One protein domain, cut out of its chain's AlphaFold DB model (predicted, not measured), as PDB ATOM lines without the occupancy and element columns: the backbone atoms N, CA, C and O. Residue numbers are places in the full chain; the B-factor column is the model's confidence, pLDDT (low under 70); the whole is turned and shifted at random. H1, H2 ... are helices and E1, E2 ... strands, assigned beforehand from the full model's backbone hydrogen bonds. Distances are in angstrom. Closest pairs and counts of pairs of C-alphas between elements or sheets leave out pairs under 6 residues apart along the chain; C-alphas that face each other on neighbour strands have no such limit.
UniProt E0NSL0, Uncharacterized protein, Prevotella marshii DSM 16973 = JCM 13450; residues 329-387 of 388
ATOM      1  N   TYR A 329     167.688 225.686 202.713       88.50
ATOM      2  CA  TYR A 329     167.624 226.230 201.369       88.50
ATOM      3  C   TYR A 329     168.074 227.684 201.380       88.50
ATOM      4  O   TYR A 329     167.844 228.403 202.351       88.50
ATOM      5  N   LEU A 330     168.731 228.103 200.305       89.12
ATOM      6  CA  LEU A 330     168.923 229.501 199.941       89.12
ATOM      7  C   LEU A 330     167.755 229.894 199.041       89.12
ATOM      8  O   LEU A 330     167.485 229.190 198.068       89.12
ATOM      9  N   PHE A 331     167.088 230.994 199.360       87.12
ATOM     10  CA  PHE A 331     165.939 231.509 198.617       87.12
ATOM     11  C   PHE A 331     166.351 232.631 197.656       87.12
ATOM     12  O   PHE A 331     167.467 233.153 197.722       87.12
ATOM     13  N   GLU A 332     165.460 232.991 196.735       87.50
ATOM     14  CA  GLU A 332     165.652 234.045 195.735       87.50
ATOM     15  C   GLU A 332     165.912 235.429 196.344       87.50
ATOM     16  O   GLU A 332     166.555 236.267 195.713       87.50
ATOM     17  N   ASP A 333     165.469 235.651 197.583       85.00
ATOM     18  CA  ASP A 333     165.707 236.872 198.360       85.00
ATOM     19  C   ASP A 333     167.073 236.890 199.082       85.00
ATOM     20  O   ASP A 333     167.403 237.848 199.783       85.00
ATOM     21  N   GLY A 334     167.884 235.839 198.910       83.50
ATOM     22  CA  GLY A 334     169.220 235.702 199.487       83.50
ATOM     23  C   GLY A 334     169.252 235.235 200.945       83.50
ATOM     24  O   GLY A 334     170.342 235.030 201.482       83.50
ATOM     25  N   GLN A 335     168.099 235.038 201.589       89.69
ATOM     26  CA  GLN A 335     168.041 234.472 202.936       89.69
ATOM     27  C   GLN A 335     168.053 232.943 202.897       89.69
ATOM     28  O   GLN A 335     167.796 232.310 201.870       89.69
ATOM     29  N   THR A 336     168.335 232.336 204.049       89.62
ATOM     30  CA  THR A 336     168.365 230.884 204.204       89.62
ATOM     31  C   THR A 336     167.350 230.397 205.228       89.62
ATOM     32  O   THR A 336     166.980 231.110 206.160       89.62
ATOM     33  N   GLY A 337     166.884 229.165 205.058       88.25
ATOM     34  CA  GLY A 337     165.990 228.516 206.012       88.25
ATOM     35  C   GLY A 337     165.456 227.181 205.499       88.25
ATOM     36  O   GLY A 337     165.668 226.841 204.335       88.25
ATOM     37  N   PRO A 338     164.777 226.397 206.346       87.19
ATOM     38  CA  PRO A 338     164.051 225.220 205.887       87.19
ATOM     39  C   PRO A 338     162.796 225.632 205.099       87.19
ATOM     40  O   PRO A 338     162.239 226.706 205.329       87.19
ATOM     41  N   LEU A 339     162.312 224.765 204.201       81.50
ATOM     42  CA  LEU A 339     161.130 225.059 203.366       81.50
ATOM     43  C   LEU A 339     159.865 225.332 204.182       81.50
ATOM     44  O   LEU A 339     159.034 226.140 203.784       81.50
ATOM     45  N   HIS A 340     159.714 224.668 205.328       80.50
ATOM     46  CA  HIS A 340     158.540 224.817 206.184       80.50
ATOM     47  C   HIS A 340     158.583 226.067 207.079       80.50
ATOM     48  O   HIS A 340     157.631 226.307 207.823       80.50
ATOM     49  N   ALA A 341     159.670 226.849 207.069       86.12
ATOM     50  CA  ALA A 341     159.762 228.038 207.909       86.12
ATOM     51  C   ALA A 341     158.685 229.060 207.516       86.12
ATOM     52  O   ALA A 341     158.515 229.388 206.344       86.12
ATOM     53  N   ALA A 342     157.965 229.592 208.508       87.38
ATOM     54  CA  ALA A 342     156.835 230.495 208.274       87.38
ATOM     55  C   ALA A 342     157.235 231.740 207.465       87.38
ATOM     56  O   ALA A 342     156.523 232.146 206.554       87.38
ATOM     57  N   ASN A 343     158.417 232.298 207.736       88.25
ATOM     58  CA  ASN A 343     158.959 233.439 207.000       88.25
ATOM     59  C   ASN A 343     159.442 233.084 205.584       88.25
ATOM     60  O   ASN A 343     159.871 233.987 204.876       88.25
ATOM     61  N   ARG A 344     159.458 231.803 205.200       87.69
ATOM     62  CA  ARG A 344     159.879 231.303 203.882       87.69
ATOM     63  C   ARG A 344     158.702 230.843 203.013       87.69
ATOM     64  O   ARG A 344     158.914 230.471 201.863       87.69
ATOM     65  N   GLN A 345     157.467 230.883 203.517       85.75
ATOM     66  CA  GLN A 345     156.290 230.565 202.705       85.75
ATOM     67  C   GLN A 345     156.157 231.557 201.539       85.75
ATOM     68  O   GLN A 345     156.210 232.766 201.739       85.75
ATOM     69  N   GLY A 346     155.986 231.042 200.318       83.56
ATOM     70  CA  GLY A 346     155.868 231.853 199.098       83.56
ATOM     71  C   GLY A 346     157.198 232.278 198.465       83.56
ATOM     72  O   GLY A 346     157.183 232.760 197.335       83.56
ATOM     73  N   HIS A 347     158.328 232.048 199.140       84.19
ATOM     74  CA  HIS A 347     159.656 232.226 198.559       84.19
ATOM     75  C   HIS A 347     160.078 230.989 197.753       84.19
ATOM     76  O   HIS A 347     159.717 229.851 198.069       84.19
ATOM     77  N   ILE A 348     160.860 231.213 196.703       86.56
ATOM     78  CA  ILE A 348     161.356 230.206 195.772       86.56
ATOM     79  C   ILE A 348     162.746 229.736 196.235       86.56
ATOM     80  O   ILE A 348     163.721 230.485 196.154       86.56
ATOM     81  N   PRO A 349     162.901 228.481 196.688       85.25
ATOM     82  CA  PRO A 349     164.223 227.954 197.005       85.25
ATOM     83  C   PRO A 349     165.056 227.861 195.721       85.25
ATOM     84  O   PRO A 349     164.587 227.304 194.738       85.25
ATOM     85  N   ILE A 350     166.290 228.369 195.712       84.81
ATOM     86  CA  ILE A 350     167.185 228.363 194.536       84.81
ATOM     87  C   ILE A 350     168.396 227.439 194.675       84.81
ATOM     88  O   ILE A 350     168.983 227.024 193.674       84.81
ATOM     89  N   ALA A 351     168.785 227.099 195.903       86.50
ATOM     90  CA  ALA A 351     169.919 226.224 196.181       86.50
ATOM     91  C   ALA A 351     169.758 225.521 197.538       86.50
ATOM     92  O   ALA A 351     169.069 226.030 198.420       86.50
ATOM     93  N   ILE A 352     170.426 224.384 197.730       88.62
ATOM     94  CA  ILE A 352     170.574 223.714 199.029       88.62
ATOM     95  C   ILE A 352     171.887 224.166 199.661       88.62
ATOM     96  O   ILE A 352     172.956 224.038 199.067       88.62
ATOM     97  N   VAL A 353     171.822 224.686 200.879       88.12
ATOM     98  CA  VAL A 353     172.988 225.081 201.670       88.12
ATOM     99  C   VAL A 353     173.606 223.830 202.287       88.12
ATOM    100  O   VAL A 353     172.955 223.118 203.044       88.12
ATOM    101  N   PHE A 354     174.876 223.572 201.978       82.56
ATOM    102  CA  PHE A 354     175.604 222.397 202.479       82.56
ATOM    103  C   PHE A 354     176.772 222.765 203.405       82.56
ATOM    104  O   PHE A 354     177.340 221.897 204.062       82.56
ATOM    105  N   ALA A 355     177.151 224.046 203.463       80.62
ATOM    106  CA  ALA A 355     178.119 224.573 204.422       80.62
ATOM    107  C   ALA A 355     177.902 226.086 204.617       80.62
ATOM    108  O   ALA A 355     177.252 226.724 203.781       80.62
ATOM    109  N   PRO A 356     178.475 226.706 205.667       80.44
ATOM    110  CA  PRO A 356     178.450 228.158 205.815       80.44
ATOM    111  C   PRO A 356     178.930 228.851 204.535       80.44
ATOM    112  O   PRO A 356     179.994 228.528 204.005       80.44
ATOM    113  N   HIS A 357     178.124 229.783 204.024       81.56
ATOM    114  CA  HIS A 357     178.393 230.537 202.793       81.56
ATOM    115  C   HIS A 357     178.536 229.698 201.507       81.56
ATOM    116  O   HIS A 357     178.996 230.228 200.493       81.56
ATOM    117  N   LYS A 358     178.133 228.418 201.505       82.50
ATOM    118  CA  LYS A 358     178.176 227.546 200.320       82.50
ATOM    119  C   LYS A 358     176.834 226.852 200.088       82.50
ATOM    120  O   LYS A 358     176.278 226.239 200.998       82.50
ATOM    121  N   ALA A 359     176.346 226.911 198.854       85.00
ATOM    122  CA  ALA A 359     175.115 226.244 198.444       85.00
ATOM    123  C   ALA A 359     175.279 225.567 197.076       85.00
ATOM    124  O   ALA A 359     176.105 226.004 196.278       85.00
ATOM    125  N   ILE A 360     174.520 224.504 196.815       84.12
ATOM    126  CA  ILE A 360     174.439 223.825 195.516       84.12
ATOM    127  C   ILE A 360     173.109 224.200 194.878       84.12
ATOM    128  O   ILE A 360     172.066 224.033 195.506       84.12
ATOM    129  N   ALA A 361     173.143 224.737 193.662       84.88
ATOM    130  CA  ALA A 361     171.933 225.150 192.962       84.88
ATOM    131  C   ALA A 361     170.960 223.979 192.754       84.88
ATOM    132  O   ALA A 361     171.378 222.859 192.472       84.88
ATOM    133  N   LEU A 362     169.659 224.260 192.857       80.56
ATOM    134  CA  LEU A 362     168.601 223.271 192.618       80.56
ATOM    135  C   LEU A 362     168.346 223.005 191.133       80.56
ATOM    136  O   LEU A 362     167.784 221.973 190.775       80.56
ATOM    137  N   TRP A 363     168.750 223.935 190.270       74.19
ATOM    138  CA  TRP A 363     168.566 223.841 188.828       74.19
ATOM    139  C   TRP A 363     169.875 224.063 188.093       74.19
ATOM    140  O   TRP A 363     170.697 224.889 188.494       74.19
ATOM    141  N   ASN A 364     170.012 223.383 186.956       68.56
ATOM    142  CA  ASN A 364     171.108 223.612 186.027       68.56
ATOM    143  C   ASN A 364     171.085 225.060 185.534       68.56
ATOM    144  O   ASN A 364     170.039 225.596 185.145       68.56
ATOM    145  N   ALA A 365     172.260 225.678 185.443       60.62
ATOM    146  CA  ALA A 365     172.378 226.977 184.798       60.62
ATOM    147  C   ALA A 365     171.928 226.870 183.331       60.62
ATOM    148  O   ALA A 365     172.365 225.984 182.595       60.62
ATOM    149  N   LYS A 366     171.045 227.783 182.904       58.72
ATOM    150  CA  LYS A 366     170.520 227.869 181.526       58.72
ATOM    151  C   LYS A 366     169.956 226.548 180.964       58.72
ATOM    152  O   LYS A 366     170.067 226.304 179.765       58.72
ATOM    153  N   GLY A 367     169.389 225.676 181.801       59.44
ATOM    154  CA  GLY A 367     168.781 224.424 181.330       59.44
ATOM    155  C   GLY A 367     169.764 223.439 180.678       59.44
ATOM    156  O   GLY A 367     169.349 222.649 179.837       59.44
ATOM    157  N   GLY A 368     171.056 223.488 181.034       55.41
ATOM    158  CA  GLY A 368     172.069 222.537 180.550       55.41
ATOM    159  C   GLY A 368     172.810 222.944 179.270       55.41
ATOM    160  O   GLY A 368     173.474 222.111 178.663       55.41
ATOM    161  N   GLN A 369     172.722 224.205 178.832       54.56
ATOM    162  CA  GLN A 369     173.505 224.679 177.683       54.56
ATOM    163  C   GLN A 369     174.959 225.023 178.067       54.56
ATOM    164  O   GLN A 369     175.197 225.850 178.948       54.56
ATOM    165  N   ASN A 370     175.920 224.457 177.326       51.06
ATOM    166  CA  ASN A 370     177.379 224.455 177.562       51.06
ATOM    167  C   ASN A 370     178.112 225.824 177.557       51.06
ATOM    168  O   ASN A 370     179.336 225.853 177.504       51.06
ATOM    169  N   ASN A 371     177.411 226.964 177.618       48.44
ATOM    170  CA  ASN A 371     178.011 228.309 177.602       48.44
ATOM    171  C   ASN A 371     177.677 229.112 178.874       48.44
ATOM    172  O   ASN A 371     177.028 230.173 178.844       48.44
ATOM    173  N   THR A 372     178.138 228.614 180.020       46.62
ATOM    174  CA  THR A 372     178.129 229.335 181.296       46.62
ATOM    175  C   THR A 372     179.393 230.189 181.437       46.62
ATOM    176  O   THR A 372     180.415 229.765 181.964       46.62
ATOM    177  N   GLN A 373     179.324 231.446 180.984       42.38
ATOM    178  CA  GLN A 373     180.242 232.484 181.459       42.38
ATOM    179  C   GLN A 373     179.696 233.079 182.760       42.38
ATOM    180  O   GLN A 373     178.595 233.634 182.794       42.38
ATOM    181  N   TRP A 374     180.476 232.943 183.830       45.16
ATOM    182  CA  TRP A 374     180.206 233.492 185.154       45.16
ATOM    183  C   TRP A 374     180.102 235.018 185.088       45.16
ATOM    184  O   TRP A 374     181.075 235.688 184.742       45.16
ATOM    185  N   LYS A 375     178.951 235.594 185.461       38.16
ATOM    186  CA  LYS A 375     178.837 237.047 185.631       38.16
ATOM    187  C   LYS A 375     178.415 237.404 187.052       38.16
ATOM    188  O   LYS A 375     177.308 237.102 187.469       38.16
ATOM    189  N   LYS A 376     179.375 238.057 187.718       36.78
ATOM    190  CA  LYS A 376     179.330 239.010 188.839       36.78
ATOM    191  C   LYS A 376     178.295 238.737 189.941       36.78
ATOM    192  O   LYS A 376     177.098 238.860 189.720       36.78
ATOM    193  N   MET A 377     178.812 238.486 191.150       39.53
ATOM    194  CA  MET A 377     178.051 238.546 192.401       39.53
ATOM    195  C   MET A 377     177.099 239.748 192.383       39.53
ATOM    196  O   MET A 377     177.544 240.882 192.185       39.53
ATOM    197  N   LEU A 378     175.807 239.487 192.588       41.66
ATOM    198  CA  LEU A 378     174.858 240.522 192.977       41.66
ATOM    199  C   LEU A 378     175.401 241.160 194.260       41.66
ATOM    200  O   LEU A 378     175.736 240.455 195.216       41.66
ATOM    201  N   ALA A 379     175.568 242.481 194.254       36.31
ATOM    202  CA  ALA A 379     176.032 243.208 195.425       36.31
ATOM    203  C   ALA A 379     175.054 242.944 196.583       36.31
ATOM    204  O   ALA A 379     173.882 243.295 196.484       36.31
ATOM    205  N   GLY A 380     175.535 242.276 197.636       49.00
ATOM    206  CA  GLY A 380     174.743 241.893 198.811       49.00
ATOM    207  C   GLY A 380     174.579 240.386 199.045       49.00
ATOM    208  O   GLY A 380     174.145 240.004 200.125       49.00
ATOM    209  N   ALA A 381     174.954 239.514 198.101       47.19
ATOM    210  CA  ALA A 381     174.837 238.065 198.295       47.19
ATOM    211  C   ALA A 381     175.987 237.496 199.155       47.19
ATOM    212  O   ALA A 381     177.156 237.554 198.774       47.19
ATOM    213  N   THR A 382     175.659 236.899 200.303       53.75
ATOM    214  CA  THR A 382     176.615 236.324 201.273       53.75
ATOM    215  C   THR A 382     177.052 234.888 200.958       53.75
ATOM    216  O   THR A 382     177.857 234.329 201.702       53.75
ATOM    217  N   TYR A 383     176.537 234.261 199.894       48.75
ATOM    218  CA  TYR A 383     176.748 232.837 199.594       48.75
ATOM    219  C   TYR A 383     177.372 232.619 198.211       48.75
ATOM    220  O   TYR A 383     176.975 233.239 197.225       48.75
ATOM    221  N   LYS A 384     178.331 231.687 198.122       55.84
ATOM    222  CA  LYS A 384     178.849 231.153 196.856       55.84
ATOM    223  C   LYS A 384     178.013 229.939 196.449       55.84
ATOM    224  O   LYS A 384     178.017 228.925 197.148       55.84
ATOM    225  N   VAL A 385     177.308 230.046 195.326       52.12
ATOM    226  CA  VAL A 385     176.515 228.949 194.753       52.12
ATOM    227  C   VAL A 385     177.383 228.154 193.777       52.12
ATOM    228  O   VAL A 385     177.949 228.723 192.846       52.12
ATOM    229  N   ILE A 386     177.503 226.848 194.006       51.06
ATOM    230  CA  ILE A 386     178.135 225.886 193.102       51.06
ATOM    231  C   ILE A 386     177.024 225.280 192.237       51.06
ATOM    232  O   ILE A 386     176.033 224.778 192.759       51.06
ATOM    233  N   LEU A 387     177.172 225.360 190.917       53.62
ATOM    234  CA  LEU A 387     176.307 224.684 189.950       53.62
ATOM    235  C   LEU A 387     177.061 223.442 189.464       53.62
ATOM    236  O   LEU A 387     178.209 223.586 189.038       53.62
TER     237      LEU A 387
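Overview. This is residues 329 to 387 of the 388 residues of an uncharacterized protein of Prevotella marshii DSM 16973 = JCM 13450 (UniProt E0NSL0). What is the shape? There is little regular structure: a small, strongly twisted sheet, two long loops, residues 332 to 348 and 369 to 383, and a short helix, H1, away from the sheet. What builds it? The 59 printed residues run E1, E2, E3, H1, E4, mostly strand, with 21 in named elements; the mixed sheet's order is E1, E2, E3, E4. How spread is it? It is elongated, 37 by 22 by 19 A, and only just compact, close to loose, with a radius of gyration of the C-alphas of 12.1 A.

Arrangement. How do the strands pair? E1, residues 329 to 331, E2, 349 to 355, and E3, 358 to 361, form a meander of two hairpins, each strand antiparallel to the one before; N 330 and O 351, and N 352 and O 360, are within hydrogen-bond range at 2.8 A. E4, residues 384 to 386, is parallel to E3, with N 386 and O 359 2.8 A apart. Where is H1? H1, residues 365 to 368, too short for O i to N i+4 pairs, is not on the sheet; E3, H1, E4 form a strand-helix-strand unit, parallel neighbours joined through a helix, with a right-handed crossover.

Along the chain. Where are the ends? E1 begins at C-alpha 329 (167.624, 226.230, 201.369) and E4 ends at C-alpha 386 (178.135, 225.886, 193.102). How long are they? E2 spans 16.1 A, E3 9.9 A, E4 6.5 A, E1 and H1 6.2 A each.

Size, cuts and confidence. Is it cut? The printed part has no cut; the links E1 to E2 and H1 to E4 are long. Where is confidence low? Residues 364 to 387 have pLDDT under 70.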